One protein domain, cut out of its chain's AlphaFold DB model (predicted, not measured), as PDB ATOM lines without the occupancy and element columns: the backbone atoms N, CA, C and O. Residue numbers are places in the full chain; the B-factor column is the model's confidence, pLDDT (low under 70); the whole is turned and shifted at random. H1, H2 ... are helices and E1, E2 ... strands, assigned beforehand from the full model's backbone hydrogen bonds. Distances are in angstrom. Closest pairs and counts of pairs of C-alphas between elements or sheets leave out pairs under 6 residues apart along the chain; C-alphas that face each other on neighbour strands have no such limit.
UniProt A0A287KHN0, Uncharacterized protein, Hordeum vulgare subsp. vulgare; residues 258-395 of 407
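AT A GLANCE: This is residues 258 to 395 of the 407 residues of an uncharacterized protein of Hordeum vulgare subsp. vulgare (UniProt A0A287KHN0). Look first for a strongly twisted sheet of two long strands, E1 and E5, and a shorter one, E3; E3 runs on into E4, which pairs with E2 in a small second sheet at one end. The helical hairpin of H3 and H4 lies beside the E1 edge, and a loose, loop-rich arm, residues 258 to 292 with H1 and H2, reaches away from the strands. The 138 printed residues hold H1 H2 H3 H4 E1 E2 E3 E4 E5 in that order, under half of them in named elements, class mixed. The larger sheet's order is E1, E5, E3, antiparallel throughout; the whole is only just loose, close to compact, with a radius of gyration of the C-alphas of 17.4 A and spans of 49 by 41 by 32 A.

IN THESE COORDINATES: Find C-alpha 340 at (-12.379, -8.667, 41.157); from there E1 runs 29.3 A to residue 349. E5, residues 385 to 394, covers 29.8 A and ends at (-7.441, -4.565, 42.614). E3 is residues 367 to 372, E2 355 to 358, E4 375 to 378. H3, residues 303 to 313, is 15.1 A long; H4 is 321 to 326, H1 279 to 282, H2 289 to 292.

HOW THE PARTS SIT: Beside E1, E5 has N 343 and O 390 2.9 A apart; beside E3, N 370 and O 391 are 3.0 A apart. E2 and E4 are antiparallel, with N 357 and O 376 2.8 A apart. H4 is on the larger sheet, only just at its level at a height of 4.0 A; its closest C-alpha pair with E1 is Asn 326 and Gln 344, 5.6 A. H3 touches H4, closest C-alphas Phe 309 and Tyr 323, 6.1 A, at a steep tilt of 41 degrees, opposite ways. H1 and H2 are apart from the five strands. In H3 every O i to N i+4 pair is within hydrogen-bond range; in H4 0 of 2 are, and 0 of 3 O i to N i+3 pairs; H1 and H2 are too short for an i+4 pair.

THE WHOLE: The C-alphas farthest apart are Val 272 and Glu 381, 54.1 A. The printed part has no cut; the link H4 to E1 is long. Confidence is under 70 at residues 261 to 262, 270 to 273 and 303 to 324.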
ATOM      1  N   SER A 258     -16.148  17.397  28.019       73.88
ATOM      2  CA  SER A 258     -14.702  17.613  28.085       73.88
ATOM      3  C   SER A 258     -14.219  17.669  29.530       73.88
ATOM      4  O   SER A 258     -14.664  18.516  30.305       73.88
ATOM      5  N   VAL A 259     -13.241  16.833  29.876       79.12
ATOM      6  CA  VAL A 259     -12.509  16.899  31.157       79.12
ATOM      7  C   VAL A 259     -11.380  17.944  31.157       79.12
ATOM      8  O   VAL A 259     -10.750  18.184  32.186       79.12
ATOM      9  N   THR A 260     -11.133  18.600  30.018       75.31
ATOM     10  CA  THR A 260     -10.164  19.697  29.882       75.31
ATOM     11  C   THR A 260     -10.842  21.040  29.616       75.31
ATOM     12  O   THR A 260     -11.898  21.134  28.979       75.31
ATOM     13  N   GLY A 261     -10.224  22.107  30.121       66.88
ATOM     14  CA  GLY A 261     -10.603  23.487  29.850       66.88
ATOM     15  C   GLY A 261     -10.143  23.972  28.470       66.88
ATOM     16  O   GLY A 261      -9.453  23.282  27.725       66.88
ATOM     17  N   ARG A 262     -10.469  25.231  28.144       68.50
ATOM     18  CA  ARG A 262     -10.243  25.855  26.820       68.50
ATOM     19  C   ARG A 262      -8.803  25.768  26.278       68.50
ATOM     20  O   ARG A 262      -8.611  25.891  25.073       68.50
ATOM     21  N   PHE A 263      -7.809  25.603  27.147       74.00
ATOM     22  CA  PHE A 263      -6.389  25.535  26.784       74.00
ATOM     23  C   PHE A 263      -5.825  24.100  26.756       74.00
ATOM     24  O   PHE A 263      -4.612  23.937  26.709       74.00
ATOM     25  N   GLY A 264      -6.676  23.069  26.823       74.38
ATOM     26  CA  GLY A 264      -6.257  21.660  26.854       74.38
ATOM     27  C   GLY A 264      -5.715  21.181  28.207       74.38
ATOM     28  O   GLY A 264      -5.339  20.022  28.337       74.38
ATOM     29  N   VAL A 265      -5.696  22.049  29.222       80.50
ATOM     30  CA  VAL A 265      -5.348  21.696  30.607       80.50
ATOM     31  C   VAL A 265      -6.527  21.005  31.307       80.50
ATOM     32  O   VAL A 265      -7.672  21.354  30.998       80.50
ATOM     33  N   PRO A 266      -6.298  20.068  32.247       83.06
ATOM     34  CA  PRO A 266      -7.357  19.511  33.090       83.06
ATOM     35  C   PRO A 266      -8.187  20.602  33.778       83.06
ATOM     36  O   PRO A 266      -7.680  21.685  34.076       83.06
ATOM     37  N   ILE A 267      -9.467  20.330  34.027       77.69
ATOM     38  CA  ILE A 267     -10.302  21.216  34.847       77.69
ATOM     39  C   ILE A 267      -9.745  21.222  36.281       77.69
ATOM     40  O   ILE A 267      -9.395  20.174  36.816       77.69
ATOM     41  N   GLU A 268      -9.672  22.393  36.914       79.19
ATOM     42  CA  GLU A 268      -9.312  22.534  38.330       79.19
ATOM     43  C   GLU A 268     -10.566  22.735  39.188       79.19
ATOM     44  O   GLU A 268     -11.519  23.406  38.782       79.19
ATOM     45  N   ALA A 269     -10.560  22.155  40.387       75.00
ATOM     46  CA  ALA A 269     -11.573  22.373  41.404       75.00
ATOM     47  C   ALA A 269     -11.106  23.471  42.367       75.00
ATOM     48  O   ALA A 269     -10.059  23.368  43.014       75.00
ATOM     49  N   GLU A 270     -11.939  24.501  42.511       66.00
ATOM     50  CA  GLU A 270     -11.763  25.634  43.432       66.00
ATOM     51  C   GLU A 270     -12.082  25.255  44.896       66.00
ATOM     52  O   GLU A 270     -12.719  26.003  45.639       66.00
ATOM     53  N   SER A 271     -11.664  24.054  45.308       63.03
ATOM     54  CA  SER A 271     -11.695  23.582  46.691       63.03
ATOM     55  C   SER A 271     -10.583  24.228  47.529       63.03
ATOM     56  O   SER A 271      -9.697  24.912  47.015       63.03
ATOM     57  N   VAL A 272     -10.602  23.988  48.843       62.28
ATOM     58  CA  VAL A 272      -9.532  24.404  49.762       62.28
ATOM     59  C   VAL A 272      -8.942  23.148  50.423       62.28
ATOM     60  O   VAL A 272      -9.614  22.562  51.269       62.28
ATOM     61  N   PRO A 273      -7.713  22.717  50.067       68.25
ATOM     62  CA  PRO A 273      -6.843  23.258  49.013       68.25
ATOM     63  C   PRO A 273      -7.399  23.005  47.600       68.25
ATOM     64  O   PRO A 273      -8.227  22.113  47.405       68.25
ATOM     65  N   ARG A 274      -6.920  23.770  46.609       72.75
ATOM     66  CA  ARG A 274      -7.224  23.527  45.188       72.75
ATOM     67  C   ARG A 274      -6.698  22.157  44.763       72.75
ATOM     68  O   ARG A 274      -5.601  21.772  45.172       72.75
ATOM     69  N   LYS A 275      -7.452  21.458  43.916       81.19
ATOM     70  CA  LYS A 275      -7.053  20.182  43.301       81.19
ATOM     71  C   LYS A 275      -7.371  20.178  41.809       81.19
ATOM     72  O   LYS A 275      -8.193  20.965  41.347       81.19
ATOM     73  N   VAL A 276      -6.749  19.267  41.060       84.88
ATOM     74  CA  VAL A 276      -7.289  18.872  39.751       84.88
ATOM     75  C   VAL A 276      -8.685  18.311  40.000       84.88
ATOM     76  O   VAL A 276      -8.862  17.512  40.923       84.88
ATOM     77  N   ALA A 277      -9.668  18.778  39.238       82.44
ATOM     78  CA  ALA A 277     -11.038  18.348  39.418       82.44
ATOM     79  C   ALA A 277     -11.188  16.870  39.046       82.44
ATOM     80  O   ALA A 277     -10.582  16.390  38.086       82.44
ATOM     81  N   ASP A 278     -12.008  16.164  39.810       84.50
ATOM     82  CA  ASP A 278     -12.304  14.750  39.629       84.50
ATOM     83  C   ASP A 278     -13.798  14.539  39.290       84.50
ATOM     84  O   ASP A 278     -14.592  15.489  39.318       84.50
ATOM     85  N   PRO A 279     -14.220  13.310  38.936       83.44
ATOM     86  CA  PRO A 279     -15.612  13.017  38.605       83.44
ATOM     87  C   PRO A 279     -16.648  13.362  39.689       83.44
ATOM     88  O   PRO A 279     -17.823  13.482  39.349       83.44
ATOM     89  N   PHE A 280     -16.278  13.578  40.959       79.00
ATOM     90  CA  PHE A 280     -17.222  14.102  41.956       79.00
ATOM     91  C   PHE A 280     -17.433  15.620  41.847       79.00
ATOM     92  O   PHE A 280     -18.490  16.108  42.244       79.00
ATOM     93  N   ASP A 281     -16.486  16.368  41.271       76.62
ATOM     94  CA  ASP A 281     -16.625  17.814  41.052       76.62
ATOM     95  C   ASP A 281     -17.403  18.141  39.758       76.62
ATOM     96  O   ASP A 281     -18.136  19.136  39.696       76.62
ATOM     97  N   PHE A 282     -17.230  17.332  38.699       75.44
ATOM     98  CA  PHE A 282     -17.787  17.613  37.364       75.44
ATOM     99  C   PHE A 282     -18.595  16.483  36.699       75.44
ATOM    100  O   PHE A 282     -19.147  16.705  35.618       75.44
ATOM    101  N   GLY A 283     -18.684  15.284  37.282       80.81
ATOM    102  CA  GLY A 283     -19.326  14.129  36.646       80.81
ATOM    103  C   GLY A 283     -18.582  13.680  35.384       80.81
ATOM    104  O   GLY A 283     -17.434  13.252  35.457       80.81
ATOM    105  N   GLY A 284     -19.223  13.809  34.218       70.81
ATOM    106  CA  GLY A 284     -18.595  13.553  32.914       70.81
ATOM    107  C   GLY A 284     -17.724  14.700  32.376       70.81
ATOM    108  O   GLY A 284     -16.997  14.501  31.410       70.81
ATOM    109  N   GLY A 285     -17.786  15.900  32.969       77.06
ATOM    110  CA  GLY A 285     -16.973  17.058  32.573       77.06
ATOM    111  C   GLY A 285     -17.784  18.278  32.125       77.06
ATOM    112  O   GLY A 285     -18.978  18.414  32.394       77.06
ATOM    113  N   HIS A 286     -17.124  19.204  31.429       74.50
ATOM    114  CA  HIS A 286     -17.757  20.386  30.845       74.50
ATOM    115  C   HIS A 286     -18.474  20.035  29.538       74.50
ATOM    116  O   HIS A 286     -17.881  19.462  28.631       74.50
ATOM    117  N   MET A 287     -19.748  20.392  29.414       71.12
ATOM    118  CA  MET A 287     -20.563  19.982  28.270       71.12
ATOM    119  C   MET A 287     -20.118  20.614  26.942       71.12
ATOM    120  O   MET A 287     -19.881  21.820  26.873       71.12
ATOM    121  N   ASP A 288     -20.119  19.803  25.883       73.81
ATOM    122  CA  ASP A 288     -19.996  20.227  24.487       73.81
ATOM    123  C   ASP A 288     -21.325  19.955  23.742       73.81
ATOM    124  O   ASP A 288     -21.631  18.798  23.435       73.81
ATOM    125  N   PRO A 289     -22.154  20.987  23.481       71.38
ATOM    126  CA  PRO A 289     -23.445  20.811  22.815       71.38
ATOM    127  C   PRO A 289     -23.350  20.359  21.352       71.38
ATOM    128  O   PRO A 289     -24.234  19.644  20.881       71.38
ATOM    129  N   ASP A 290     -22.294  20.760  20.639       74.12
ATOM    130  CA  ASP A 290     -22.128  20.464  19.212       74.12
ATOM    131  C   ASP A 290     -21.738  18.990  19.019       74.12
ATOM    132  O   ASP A 290     -22.283  18.303  18.150       74.12
ATOM    133  N   ARG A 291     -20.870  18.463  19.896       73.69
ATOM    134  CA  ARG A 291     -20.570  17.024  19.963       73.69
ATOM    135  C   ARG A 291     -21.749  16.207  20.489       73.69
ATOM    136  O   ARG A 291     -22.047  15.150  19.935       73.69
ATOM    137  N   ALA A 292     -22.451  16.686  21.519       74.38
ATOM    138  CA  ALA A 292     -23.614  15.991  22.083       74.38
ATOM    139  C   ALA A 292     -24.763  15.805  21.073       74.38
ATOM    140  O   ALA A 292     -25.541  14.865  21.209       74.38
ATOM    141  N   ALA A 293     -24.855  16.651  20.039       71.69
ATOM    142  CA  ALA A 293     -25.846  16.511  18.973       71.69
ATOM    143  C   ALA A 293     -25.621  15.289  18.056       71.69
ATOM    144  O   ALA A 293     -26.573  14.860  17.397       71.69
ATOM    145  N   ASN A 294     -24.397  14.742  18.001       79.31
ATOM    146  CA  ASN A 294     -24.023  13.573  17.195       79.31
ATOM    147  C   ASN A 294     -23.013  12.687  17.968       79.31
ATOM    148  O   ASN A 294     -21.833  12.648  17.613       79.31
ATOM    149  N   PRO A 295     -23.437  11.973  19.028       81.19
ATOM    150  CA  PRO A 295     -22.519  11.305  19.958       81.19
ATOM    151  C   PRO A 295     -21.893  10.007  19.412       81.19
ATOM    152  O   PRO A 295     -20.977   9.466  20.028       81.19
ATOM    153  N   GLY A 296     -22.381   9.489  18.279       89.31
ATOM    154  CA  GLY A 296     -21.964   8.210  17.696       89.31
ATOM    155  C   GLY A 296     -22.536   7.010  18.451       89.31
ATOM    156  O   GLY A 296     -23.366   6.292  17.906       89.31
ATOM    157  N   LEU A 297     -22.144   6.840  19.715       88.06
ATOM    158  CA  LEU A 297     -22.677   5.823  20.622       88.06
ATOM    159  C   LEU A 297     -23.501   6.459  21.745       88.06
ATOM    160  O   LEU A 297     -23.132   7.510  22.274       88.06
ATOM    161  N   VAL A 298     -24.576   5.782  22.148       84.50
ATOM    162  CA  VAL A 298     -25.358   6.104  23.349       84.50
ATOM    163  C   VAL A 298     -25.482   4.890  24.264       84.50
ATOM    164  O   VAL A 298     -25.477   3.746  23.811       84.50
ATOM    165  N   TYR A 299     -25.600   5.160  25.561       83.38
ATOM    166  CA  TYR A 299     -25.941   4.178  26.585       83.38
ATOM    167  C   TYR A 299     -27.441   4.319  26.864       83.38
ATOM    168  O   TYR A 299     -27.848   5.190  27.633       83.38
ATOM    169  N   ASP A 300     -28.260   3.537  26.159       76.38
ATOM    170  CA  ASP A 300     -29.712   3.519  26.356       76.38
ATOM    171  C   ASP A 300     -30.076   2.779  27.650       76.38
ATOM    172  O   ASP A 300     -29.505   1.735  27.964       76.38
ATOM    173  N   MET A 301     -31.063   3.292  28.382       71.19
ATOM    174  CA  MET A 301     -31.574   2.677  29.607       71.19
ATOM    175  C   MET A 301     -33.089   2.849  29.674       71.19
ATOM    176  O   MET A 301     -33.600   3.964  29.559       71.19
ATOM    177  N   ASP A 302     -33.817   1.757  29.896       70.06
ATOM    178  CA  ASP A 302     -35.266   1.817  30.078       70.06
ATOM    179  C   ASP A 302     -35.592   2.382  31.472       70.06
ATOM    180  O   ASP A 302     -35.065   1.933  32.493       70.06
ATOM    181  N   ALA A 303     -36.514   3.343  31.552       65.69
ATOM    182  CA  ALA A 303     -36.988   3.890  32.823       65.69
ATOM    183  C   ALA A 303     -37.557   2.799  33.764       65.69
ATOM    184  O   ALA A 303     -37.477   2.911  34.989       65.69
ATOM    185  N   ARG A 304     -38.067   1.689  33.210       68.62
ATOM    186  CA  ARG A 304     -38.506   0.501  33.960       68.62
ATOM    187  C   ARG A 304     -37.347  -0.258  34.611       68.62
ATOM    188  O   ARG A 304     -37.562  -0.915  35.627       68.62
ATOM    189  N   GLU A 305     -36.135  -0.186  34.067       66.69
ATOM    190  CA  GLU A 305     -34.932  -0.746  34.697       66.69
ATOM    191  C   GLU A 305     -34.445   0.145  35.837       66.69
ATOM    192  O   GLU A 305     -34.116  -0.366  36.909       66.69
ATOM    193  N   TYR A 306     -34.529   1.467  35.671       66.19
ATOM    194  CA  TYR A 306     -34.281   2.407  36.763       66.19
ATOM    195  C   TYR A 306     -35.268   2.204  37.930       66.19
ATOM    196  O   TYR A 306     -34.846   2.175  39.084       66.19
ATOM    197  N   ASN A 307     -36.557   1.940  37.663       66.25
ATOM    198  CA  ASN A 307     -37.520   1.538  38.704       66.25
ATOM    199  C   ASN A 307     -37.082   0.279  39.471       66.25
ATOM    200  O   ASN A 307     -37.227   0.222  40.693       66.25
ATOM    201  N   LYS A 308     -36.563  -0.745  38.776       67.06
ATOM    202  CA  LYS A 308     -36.060  -1.970  39.425       67.06
ATOM    203  C   LYS A 308     -34.866  -1.648  40.325       67.06
ATOM    204  O   LYS A 308     -34.861  -2.067  41.478       67.06
ATOM    205  N   PHE A 309     -33.908  -0.863  39.829       64.81
ATOM    206  CA  PHE A 309     -32.764  -0.377  40.605       64.81
ATOM    207  C   PHE A 309     -33.197   0.430  41.843       64.81
ATOM    208  O   PHE A 309     -32.673   0.213  42.938       64.81
ATOM    209  N   PHE A 310     -34.192   1.309  41.706       62.94
ATOM    210  CA  PHE A 310     -34.722   2.116  42.804       62.94
ATOM    211  C   PHE A 310     -35.407   1.255  43.878       62.94
ATOM    212  O   PHE A 310     -35.049   1.334  45.051       62.94
ATOM    213  N   ASN A 311     -36.306   0.347  43.484       62.91
ATOM    214  CA  ASN A 311     -36.955  -0.595  44.407       62.91
ATOM    215  C   ASN A 311     -35.939  -1.501  45.125       62.91
ATOM    216  O   ASN A 311     -36.093  -1.794  46.310       62.91
ATOM    217  N   CYS A 312     -34.883  -1.906  44.417       63.03
ATOM    218  CA  CYS A 312     -33.742  -2.616  44.983       63.03
ATOM    219  C   CYS A 312     -32.983  -1.789  46.030       63.03
ATOM    220  O   CYS A 312     -32.623  -2.300  47.086       63.03
ATOM    221  N   THR A 313     -32.773  -0.503  45.755       54.81
ATOM    222  CA  THR A 313     -32.066   0.431  46.642       54.81
ATOM    223  C   THR A 313     -32.868   0.741  47.911       54.81
ATOM    224  O   THR A 313     -32.283   0.902  48.978       54.81
ATOM    225  N   LEU A 314     -34.202   0.719  47.829       57.16
ATOM    226  CA  LEU A 314     -35.108   0.801  48.980       57.16
ATOM    227  C   LEU A 314     -35.247  -0.512  49.778       57.16
ATOM    228  O   LEU A 314     -36.003  -0.552  50.746       57.16
ATOM    229  N   GLY A 315     -34.575  -1.600  49.379       57.41
ATOM    230  CA  GLY A 315     -34.680  -2.902  50.050       57.41
ATOM    231  C   GLY A 315     -36.043  -3.592  49.899       57.41
ATOM    232  O   GLY A 315     -36.342  -4.524  50.641       57.41
ATOM    233  N   LEU A 316     -36.874  -3.158  48.942       54.16
ATOM    234  CA  LEU A 316     -38.223  -3.695  48.709       54.16
ATOM    235  C   LEU A 316     -38.220  -5.028  47.936       54.16
ATOM    236  O   LEU A 316     -39.271  -5.644  47.763       54.16
ATOM    237  N   VAL A 317     -37.060  -5.453  47.424       58.34
ATOM    238  CA  VAL A 317     -36.882  -6.635  46.571       58.34
ATOM    239  C   VAL A 317     -35.574  -7.344  46.947       58.34
ATOM    240  O   VAL A 317     -34.578  -6.692  47.251       58.34
ATOM    241  N   HIS A 318     -35.558  -8.678  46.916       55.66
ATOM    242  CA  HIS A 318     -34.347  -9.486  47.128       55.66
ATOM    243  C   HIS A 318     -33.603  -9.761  45.804       55.66
ATOM    244  O   HIS A 318     -34.226  -9.842  44.747       55.66
ATOM    245  N   GLY A 319     -32.279  -9.973  45.857       60.00
ATOM    246  CA  GLY A 319     -31.461 -10.338  44.681       60.00
ATOM    247  C   GLY A 319     -30.878  -9.156  43.891       60.00
ATOM    248  O   GLY A 319     -30.699  -9.237  42.679       60.00
ATOM    249  N   CYS A 320     -30.604  -8.041  44.567       60.84
ATOM    250  CA  CYS A 320     -30.329  -6.747  43.935       60.84
ATOM    251  C   CYS A 320     -28.860  -6.435  43.605       60.84
ATOM    252  O   CYS A 320     -28.605  -5.497  42.849       60.84
ATOM    253  N   GLU A 321     -27.902  -7.214  44.116       58.03
ATOM    254  CA  GLU A 321     -26.457  -6.959  43.965       58.03
ATOM    255  C   GLU A 321     -26.024  -6.849  42.491       58.03
ATOM    256  O   GLU A 321     -25.247  -5.971  42.124       58.03
ATOM    257  N   PHE A 322     -26.599  -7.682  41.615       59.84
ATOM    258  CA  PHE A 322     -26.303  -7.659  40.181       59.84
ATOM    259  C   PHE A 322     -26.816  -6.391  39.474       59.84
ATOM    260  O   PHE A 322     -26.183  -5.910  38.533       59.84
ATOM    261  N   TYR A 323     -27.945  -5.829  39.918       61.88
ATOM    262  CA  TYR A 323     -28.585  -4.680  39.266       61.88
ATOM    263  C   TYR A 323     -27.893  -3.351  39.576       61.88
ATOM    264  O   TYR A 323     -27.915  -2.449  38.741       61.88
ATOM    265  N   GLN A 324     -27.269  -3.214  40.750       63.75
ATOM    266  CA  GLN A 324     -26.674  -1.941  41.165       63.75
ATOM    267  C   GLN A 324     -25.416  -1.567  40.368       63.75
ATOM    268  O   GLN A 324     -25.191  -0.389  40.103       63.75
ATOM    269  N   LEU A 325     -24.627  -2.556  39.935       71.62
ATOM    270  CA  LEU A 325     -23.403  -2.340  39.150       71.62
ATOM    271  C   LEU A 325     -23.667  -2.299  37.631       71.62
ATOM    272  O   LEU A 325     -23.007  -1.561  36.891       71.62
ATOM    273  N   ASN A 326     -24.647  -3.075  37.157       76.56
ATOM    274  CA  ASN A 326     -24.921  -3.279  35.729       76.56
ATOM    275  C   ASN A 326     -26.004  -2.356  35.145       76.56
ATOM    276  O   ASN A 326     -26.388  -2.529  33.991       76.56
ATOM    277  N   LEU A 327     -26.478  -1.355  35.896       74.81
ATOM    278  CA  LEU A 327     -27.321  -0.296  35.340       74.81
ATOM    279  C   LEU A 327     -26.570   0.409  34.198       74.81
ATOM    280  O   LEU A 327     -25.428   0.831  34.389       74.81
ATOM    281  N   ASN A 328     -27.187   0.527  33.017       83.19
ATOM    282  CA  ASN A 328     -26.504   0.922  31.779       83.19
ATOM    283  C   ASN A 328     -26.232   2.437  31.675       83.19
ATOM    284  O   ASN A 328     -26.672   3.116  30.753       83.19
ATOM    285  N   LEU A 329     -25.519   2.980  32.659       78.62
ATOM    286  CA  LEU A 329     -25.124   4.382  32.718       78.62
ATOM    287  C   LEU A 329     -23.821   4.627  31.936       78.62
ATOM    288  O   LEU A 329     -22.939   3.762  31.943       78.62
ATOM    289  N   PRO A 330     -23.620   5.841  31.378       82.56
ATOM    290  CA  PRO A 330     -22.357   6.286  30.773       82.56
ATOM    291  C   PRO A 330     -21.255   6.572  31.822       82.56
ATOM    292  O   PRO A 330     -20.394   7.425  31.624       82.56
ATOM    293  N   SER A 331     -21.303   5.894  32.969       82.69
ATOM    294  CA  SER A 331     -20.310   5.925  34.037       82.69
ATOM    295  C   SER A 331     -20.306   4.589  34.788       82.69
ATOM    296  O   SER A 331     -21.272   3.814  34.748       82.69
ATOM    297  N   ILE A 332     -19.195   4.295  35.463       85.25
ATOM    298  CA  ILE A 332     -19.014   3.088  36.271       85.25
ATOM    299  C   ILE A 332     -18.513   3.523  37.649       85.25
ATOM    300  O   ILE A 332     -17.507   4.221  37.754       85.25
ATOM    301  N   ALA A 333     -19.214   3.104  38.701       84.06
ATOM    302  CA  ALA A 333     -18.810   3.294  40.088       84.06
ATOM    303  C   ALA A 333     -18.805   1.928  40.780       84.06
ATOM    304  O   ALA A 333     -19.803   1.211  40.737       84.06
ATOM    305  N   ILE A 334     -17.681   1.568  41.401       84.00
ATOM    306  CA  ILE A 334     -17.511   0.293  42.108       84.00
ATOM    307  C   ILE A 334     -17.180   0.613  43.570       84.00
ATOM    308  O   ILE A 334     -16.057   1.041  43.853       84.00
ATOM    309  N   PRO A 335     -18.138   0.465  44.502       79.38
ATOM    310  CA  PRO A 335     -17.858   0.594  45.925       79.38
ATOM    311  C   PRO A 335     -17.057  -0.620  46.423       79.38
ATOM    312  O   PRO A 335     -17.302  -1.742  45.994       79.38
ATOM    313  N   ASP A 336     -16.126  -0.386  47.354       79.00
ATOM    314  CA  ASP A 336     -15.450  -1.425  48.154       79.00
ATOM    315  C   ASP A 336     -14.854  -2.603  47.335       79.00
ATOM    316  O   ASP A 336     -15.075  -3.781  47.627       79.00
ATOM    317  N   LEU A 337     -14.091  -2.282  46.277       84.00
ATOM    318  CA  LEU A 337     -13.414  -3.265  45.419       84.00
ATOM    319  C   LEU A 337     -12.328  -4.039  46.194       84.00
ATOM    320  O   LEU A 337     -11.209  -3.556  46.370       84.00
ATOM    321  N   LYS A 338     -12.655  -5.266  46.618       82.19
ATOM    322  CA  LYS A 338     -11.763  -6.144  47.405       82.19
ATOM    323  C   LYS A 338     -10.873  -7.071  46.582       82.19
ATOM    324  O   LYS A 338      -9.715  -7.250  46.942       82.19
ATOM    325  N   ASP A 339     -11.403  -7.625  45.492       85.25
ATOM    326  CA  ASP A 339     -10.698  -8.585  44.631       85.25
ATOM    327  C   ASP A 339     -10.942  -8.266  43.145       85.25
ATOM    328  O   ASP A 339     -10.173  -7.519  42.535       85.25
ATOM    329  N   HIS A 340     -12.023  -8.798  42.569       90.38
ATOM    330  CA  HIS A 340     -12.379  -8.667  41.157       90.38
ATOM    331  C   HIS A 340     -13.880  -8.403  40.991       90.38
ATOM    332  O   HIS A 340     -14.702  -9.109  41.574       90.38
ATOM    333  N   VAL A 341     -14.228  -7.420  40.161       91.06
ATOM    334  CA  VAL A 341     -15.608  -7.076  39.787       91.06
ATOM    335  C   VAL A 341     -15.690  -6.926  38.270       91.06
ATOM    336  O   VAL A 341     -14.851  -6.266  37.661       91.06
ATOM    337  N   THR A 342     -16.727  -7.502  37.666       93.00
ATOM    338  CA  THR A 342     -17.103  -7.269  36.267       93.00
ATOM    339  C   THR A 342     -18.346  -6.402  36.175       93.00
ATOM    340  O   THR A 342     -19.266  -6.509  36.985       93.00
ATOM    341  N   VAL A 343     -18.368  -5.544  35.160       91.88
ATOM    342  CA  VAL A 343     -19.462  -4.622  34.867       91.88
ATOM    343  C   VAL A 343     -19.790  -4.719  33.384       91.88
ATOM    344  O   VAL A 343     -18.924  -4.497  32.541       91.88
ATOM    345  N   GLN A 344     -21.037  -5.040  33.056       92.31
ATOM    346  CA  GLN A 344     -21.529  -5.059  31.684       92.31
ATOM    347  C   GLN A 344     -22.156  -3.710  31.313       92.31
ATOM    348  O   GLN A 344     -22.785  -3.035  32.136       92.31
ATOM    349  N   ARG A 345     -21.980  -3.318  30.051       91.38
ATOM    350  CA  ARG A 345     -22.647  -2.179  29.419       91.38
ATOM    351  C   ARG A 345     -23.108  -2.551  28.018       91.38
ATOM    352  O   ARG A 345     -22.545  -3.442  27.386       91.38
ATOM    353  N   ILE A 346     -24.130  -1.851  27.542       92.00
ATOM    354  CA  ILE A 346     -24.686  -1.984  26.197       92.00
ATOM    355  C   ILE A 346     -24.630  -0.609  25.535       92.00
ATOM    356  O   ILE A 346     -25.121   0.374  26.089       92.00
ATOM    357  N   VAL A 347     -24.039  -0.534  24.347       92.56
ATOM    358  CA  VAL A 347     -23.979   0.693  23.547       92.56
ATOM    359  C   VAL A 347     -24.762   0.527  22.257       92.56
ATOM    360  O   VAL A 347     -24.592  -0.465  21.547       92.56
ATOM    361  N   THR A 348     -25.590   1.520  21.944       91.19
ATOM    362  CA  THR A 348     -26.331   1.620  20.683       91.19
ATOM    363  C   THR A 348     -25.621   2.601  19.753       91.19
ATOM    364  O   THR A 348     -25.309   3.726  20.150       91.19
ATOM    365  N   ASN A 349     -25.376   2.196  18.507       91.31
ATOM    366  CA  ASN A 349     -24.873   3.077  17.460       91.31
ATOM    367  C   ASN A 349     -26.011   3.936  16.887       91.31
ATOM    368  O   ASN A 349     -26.953   3.424  16.288       91.31
ATOM    369  N   VAL A 350     -25.874   5.253  17.042       89.50
ATOM    370  CA  VAL A 350     -26.740   6.293  16.458       89.50
ATOM    371  C   VAL A 350     -26.003   7.131  15.399       89.50
ATOM    372  O   VAL A 350     -26.518   8.142  14.925       89.50
ATOM    373  N   GLY A 351     -24.770   6.742  15.063       85.56
ATOM    374  CA  GLY A 351     -23.926   7.349  14.040       85.56
ATOM    375  C   GLY A 351     -23.988   6.617  12.699       85.56
ATOM    376  O   GLY A 351     -25.008   6.054  12.301       85.56
ATOM    377  N   ALA A 352     -22.876   6.649  11.962       86.62
ATOM    378  CA  ALA A 352     -22.788   6.010  10.655       86.62
ATOM    379  C   ALA A 352     -22.729   4.472  10.764       86.62
ATOM    380  O   ALA A 352     -22.053   3.907  11.632       86.62
ATOM    381  N   VAL A 353     -23.403   3.789   9.838       85.00
ATOM    382  CA  VAL A 353     -23.275   2.337   9.628       85.00
ATOM    383  C   VAL A 353     -21.916   2.038   8.988       85.00
ATOM    384  O   VAL A 353     -21.456   2.791   8.133       85.00
ATOM    385  N   GLY A 354     -21.279   0.939   9.390       86.25
ATOM    386  CA  GLY A 354     -19.915   0.578   8.992       86.25
ATOM    387  C   GLY A 354     -18.824   1.179   9.888       86.25
ATOM    388  O   GLY A 354     -17.651   1.102   9.538       86.25
ATOM    389  N   THR A 355     -19.190   1.777  11.028       89.75
ATOM    390  CA  THR A 355     -18.226   2.358  11.977       89.75
ATOM    391  C   THR A 355     -17.651   1.294  12.915       89.75
ATOM    392  O   THR A 355     -18.394   0.486  13.484       89.75
ATOM    393  N   THR A 356     -16.332   1.336  13.110       93.44
ATOM    394  CA  THR A 356     -15.590   0.541  14.096       93.44
ATOM    395  C   THR A 356     -15.105   1.433  15.235       93.44
ATOM    396  O   THR A 356     -14.534   2.497  15.002       93.44
ATOM    397  N   TYR A 357     -15.309   0.977  16.467       94.12
ATOM    398  CA  TYR A 357     -14.884   1.623  17.702       94.12
ATOM    399  C   TYR A 357     -13.822   0.769  18.394       94.12
ATOM    400  O   TYR A 357     -13.985  -0.444  18.517       94.12
ATOM    401  N   HIS A 358     -12.754   1.411  18.867       95.94
ATOM    402  CA  HIS A 358     -11.695   0.797  19.668       95.94
ATOM    403  C   HIS A 358     -11.751   1.385  21.079       95.94
ATOM    404  O   HIS A 358     -11.759   2.607  21.223       95.94
ATOM    405  N   ALA A 359     -11.789   0.536  22.103       94.88
ATOM    406  CA  ALA A 359     -11.789   0.980  23.494       94.88
ATOM    407  C   ALA A 359     -10.385   1.435  23.936       94.88
ATOM    408  O   ALA A 359      -9.387   0.796  23.589       94.88
ATOM    409  N   VAL A 360     -10.303   2.512  24.725       94.75
ATOM    410  CA  VAL A 360      -9.035   3.078  25.213       94.75
ATOM    411  C   VAL A 360      -9.104   3.204  26.731       94.75
ATOM    412  O   VAL A 360      -9.896   3.966  27.262       94.75
ATOM    413  N   LEU A 361      -8.273   2.439  27.437       93.56
ATOM    414  CA  LEU A 361      -8.358   2.299  28.892       93.56
ATOM    415  C   LEU A 361      -7.353   3.195  29.618       93.56
ATOM    416  O   LEU A 361      -6.148   3.096  29.387       93.56
ATOM    417  N   GLU A 362      -7.834   3.955  30.598       94.38
ATOM    418  CA  GLU A 362      -7.011   4.608  31.617       94.38
ATOM    419  C   GLU A 362      -7.379   4.019  32.985       94.38
ATOM    420  O   GLU A 362      -8.356   4.416  33.620       94.38
ATOM    421  N   ALA A 363      -6.629   3.008  33.427       92.62
ATOM    422  CA  ALA A 363      -6.968   2.260  34.637       92.62
ATOM    423  C   ALA A 363      -6.762   3.101  35.919       92.62
ATOM    424  O   ALA A 363      -5.693   3.701  36.081       92.62
ATOM    425  N   PRO A 364      -7.708   3.083  36.883       91.94
ATOM    426  CA  PRO A 364      -7.543   3.774  38.158       91.94
ATOM    427  C   PRO A 364      -6.302   3.334  38.942       91.94
ATOM    428  O   PRO A 364      -5.898   2.168  38.921       91.94
ATOM    429  N   ALA A 365      -5.708   4.262  39.693       89.75
ATOM    430  CA  ALA A 365      -4.470   4.024  40.433       89.75
ATOM    431  C   ALA A 365      -4.588   2.855  41.437       89.75
ATOM    432  O   ALA A 365      -5.224   2.966  42.482       89.75
ATOM    433  N   GLY A 366      -3.911   1.740  41.142       89.69
ATOM    434  CA  GLY A 366      -3.950   0.519  41.958       89.69
ATOM    435  C   GLY A 366      -4.912  -0.561  41.457       89.69
ATOM    436  O   GLY A 366      -4.934  -1.640  42.042       89.69
ATOM    437  N   VAL A 367      -5.628  -0.320  40.359       92.31
ATOM    438  CA  VAL A 367      -6.552  -1.262  39.713       92.31
ATOM    439  C   VAL A 367      -5.954  -1.752  38.381       92.31
ATOM    440  O   VAL A 367      -5.179  -1.057  37.723       92.31
ATOM    441  N   VAL A 368      -6.253  -2.989  37.993       94.25
ATOM    442  CA  VAL A 368      -6.103  -3.504  36.624       94.25
ATOM    443  C   VAL A 368      -7.474  -3.439  35.972       94.25
ATOM    444  O   VAL A 368      -8.438  -3.927  36.552       94.25
ATOM    445  N   MET A 369      -7.549  -2.851  34.783       94.94
ATOM    446  CA  MET A 369      -8.778  -2.711  34.011       94.94
ATOM    447  C   MET A 369      -8.593  -3.385  32.650       94.94
ATOM    448  O   MET A 369      -7.552  -3.205  32.016       94.94
ATOM    449  N   SER A 370      -9.583  -4.153  32.210       96.62
ATOM    450  CA  SER A 370      -9.644  -4.749  30.870       96.62
ATOM    451  C   SER A 370     -11.072  -4.700  30.334       96.62
ATOM    452  O   SER A 370     -12.018  -4.646  31.114       96.62
ATOM    453  N   VAL A 371     -11.237  -4.724  29.011       97.31
ATOM    454  CA  VAL A 371     -12.551  -4.676  28.353       97.31
ATOM    455  C   VAL A 371     -12.639  -5.713  27.240       97.31
ATOM    456  O   VAL A 371     -11.688  -5.891  26.477       97.31
ATOM    457  N   GLU A 372     -13.778  -6.393  27.158       97.25
ATOM    458  CA  GLU A 372     -14.047  -7.434  26.172       97.25
ATOM    459  C   GLU A 372     -15.479  -7.306  25.607       97.25
ATOM    460  O   GLU A 372     -16.439  -7.294  26.385       97.25
ATOM    461  N   PRO A 373     -15.656  -7.217  24.273       96.88
ATOM    462  CA  PRO A 373     -14.611  -7.042  23.260       96.88
ATOM    463  C   PRO A 373     -13.980  -5.639  23.326       96.88
ATOM    464  O   PRO A 373     -14.649  -4.652  23.622       96.88
ATOM    465  N   SER A 374     -12.691  -5.530  22.996       95.62
ATOM    466  CA  SER A 374     -11.977  -4.242  22.913       95.62
ATOM    467  C   SER A 374     -12.195  -3.489  21.594       95.62
ATOM    468  O   SER A 374     -11.793  -2.330  21.468       95.62
ATOM    469  N   VAL A 375     -12.833  -4.136  20.614       95.69
ATOM    470  CA  VAL A 375     -13.187  -3.565  19.310       95.69
ATOM    471  C   VAL A 375     -14.618  -3.966  18.965       95.69
ATOM    472  O   VAL A 375     -14.954  -5.149  19.003       95.69
ATOM    473  N   ILE A 376     -15.453  -2.990  18.612       93.81
ATOM    474  CA  ILE A 376     -16.854  -3.195  18.218       93.81
ATOM    475  C   ILE A 376     -17.063  -2.597  16.826       93.81
ATOM    476  O   ILE A 376     -16.713  -1.442  16.593       93.81
ATOM    477  N   THR A 377     -17.671  -3.355  15.915       92.50
ATOM    478  CA  THR A 377     -17.993  -2.898  14.553       92.50
ATOM    479  C   THR A 377     -19.479  -3.069  14.285       92.50
ATOM    480  O   THR A 377     -20.012  -4.164  14.445       92.50
ATOM    481  N   PHE A 378     -20.131  -2.001  13.827       91.94
ATOM    482  CA  PHE A 378     -21.553  -1.997  13.487       91.94
ATOM    483  C   PHE A 378     -21.734  -2.070  11.964       91.94
ATOM    484  O   PHE A 378     -21.715  -1.041  11.285       91.94
ATOM    485  N   THR A 379     -21.887  -3.274  11.406       87.19
ATOM    486  CA  THR A 379     -22.231  -3.481   9.984       87.19
ATOM    487  C   THR A 379     -23.737  -3.350   9.744       87.19
ATOM    488  O   THR A 379     -24.529  -3.292  10.685       87.19
ATOM    489  N   LYS A 380     -24.153  -3.324   8.472       80.81
ATOM    490  CA  LYS A 380     -25.564  -3.193   8.079       80.81
ATOM    491  C   LYS A 380     -26.413  -4.419   8.452       80.81
ATOM    492  O   LYS A 380     -27.615  -4.279   8.644       80.81
ATOM    493  N   GLU A 381     -25.800  -5.596   8.545       76.38
ATOM    494  CA  GLU A 381     -26.441  -6.849   8.967       76.38
ATOM    495  C   GLU A 381     -26.388  -7.061  10.491       76.38
ATOM    496  O   GLU A 381     -27.072  -7.940  11.012       76.38
ATOM    497  N   SER A 382     -25.556  -6.296  11.206       75.38
ATOM    498  CA  SER A 382     -25.364  -6.445  12.651       75.38
ATOM    499  C   SER A 382     -26.435  -5.715  13.471       75.38
ATOM    500  O   SER A 382     -27.058  -4.762  13.005       75.38
ATOM    501  N   SER A 383     -26.612  -6.141  14.725       79.38
ATOM    502  CA  SER A 383     -27.407  -5.403  15.713       79.38
ATOM    503  C   SER A 383     -26.894  -3.967  15.868       79.38
ATOM    504  O   SER A 383     -25.690  -3.743  15.986       79.38
ATOM    505  N   THR A 384     -27.809  -2.997  15.953       87.19
ATOM    506  CA  THR A 384     -27.479  -1.600  16.282       87.19
ATOM    507  C   THR A 384     -26.953  -1.432  17.704       87.19
ATOM    508  O   THR A 384     -26.342  -0.408  17.993       87.19
ATOM    509  N   SER A 385     -27.172  -2.416  18.581       91.12
ATOM    510  CA  SER A 385     -26.718  -2.407  19.972       91.12
ATOM    511  C   SER A 385     -25.787  -3.588  20.252       91.12
ATOM    512  O   SER A 385     -26.078  -4.722  19.863       91.12
ATOM    513  N   MET A 386     -24.674  -3.318  20.933       92.06
ATOM    514  CA  MET A 386     -23.622  -4.287  21.259       92.06
ATOM    515  C   MET A 386     -23.280  -4.208  22.746       92.06
ATOM    516  O   MET A 386     -23.195  -3.116  23.309       92.06
ATOM    517  N   ALA A 387     -23.071  -5.363  23.377       94.25
ATOM    518  CA  ALA A 387     -22.652  -5.452  24.771       94.25
ATOM    519  C   ALA A 387     -21.127  -5.583  24.885       94.25
ATOM    520  O   ALA A 387     -20.495  -6.263  24.076       94.25
ATOM    521  N   PHE A 388     -20.553  -4.990  25.928       95.19
ATOM    522  CA  PHE A 388     -19.180  -5.241  26.358       95.19
ATOM    523  C   PHE A 388     -19.109  -5.383  27.877       95.19
ATOM    524  O   PHE A 388     -19.956  -4.875  28.615       95.19
ATOM    525  N   THR A 389     -18.086  -6.088  28.345       96.81
ATOM    526  CA  THR A 389     -17.811  -6.306  29.765       96.81
ATOM    527  C   THR A 389     -16.487  -5.652  30.122       96.81
ATOM    528  O   THR A 389     -15.490  -5.849  29.432       96.81
ATOM    529  N   VAL A 390     -16.475  -4.879  31.204       96.38
ATOM    530  CA  VAL A 390     -15.273  -4.292  31.794       96.38
ATOM    531  C   VAL A 390     -14.952  -5.044  33.080       96.38
ATOM    532  O   VAL A 390     -15.809  -5.164  33.957       96.38
ATOM    533  N   SER A 391     -13.728  -5.543  33.197       95.75
ATOM    534  CA  SER A 391     -13.226  -6.240  34.383       95.75
ATOM    535  C   SER A 391     -12.291  -5.329  35.164       95.75
ATOM    536  O   SER A 391     -11.405  -4.697  34.584       95.75
ATOM    537  N   PHE A 392     -12.462  -5.295  36.482       94.38
ATOM    538  CA  PHE A 392     -11.669  -4.501  37.413       94.38
ATOM    539  C   PHE A 392     -11.092  -5.416  38.491       94.38
ATOM    540  O   PHE A 392     -11.844  -6.013  39.258       94.38
ATOM    541  N   THR A 393      -9.765  -5.498  38.581       93.44
ATOM    542  CA  THR A 393      -9.059  -6.288  39.603       93.44
ATOM    543  C   THR A 393      -8.186  -5.372  40.444       93.44
ATOM    544  O   THR A 393      -7.314  -4.690  39.901       93.44
ATOM    545  N   THR A 394      -8.355  -5.345  41.764       89.75
ATOM    546  CA  THR A 394      -7.441  -4.565  42.614       89.75
ATOM    547  C   THR A 394      -6.060  -5.221  42.691       89.75
ATOM    548  O   THR A 394      -5.919  -6.438  42.798       89.75
ATOM    549  N   ARG A 395      -5.001  -4.404  42.672       85.38
ATOM    550  CA  ARG A 395      -3.622  -4.838  42.967       85.38
ATOM    551  C   ARG A 395      -3.307  -4.798  44.468       85.38
ATOM    552  O   ARG A 395      -2.184  -5.110  44.860       85.38
TER     553      ARG A 395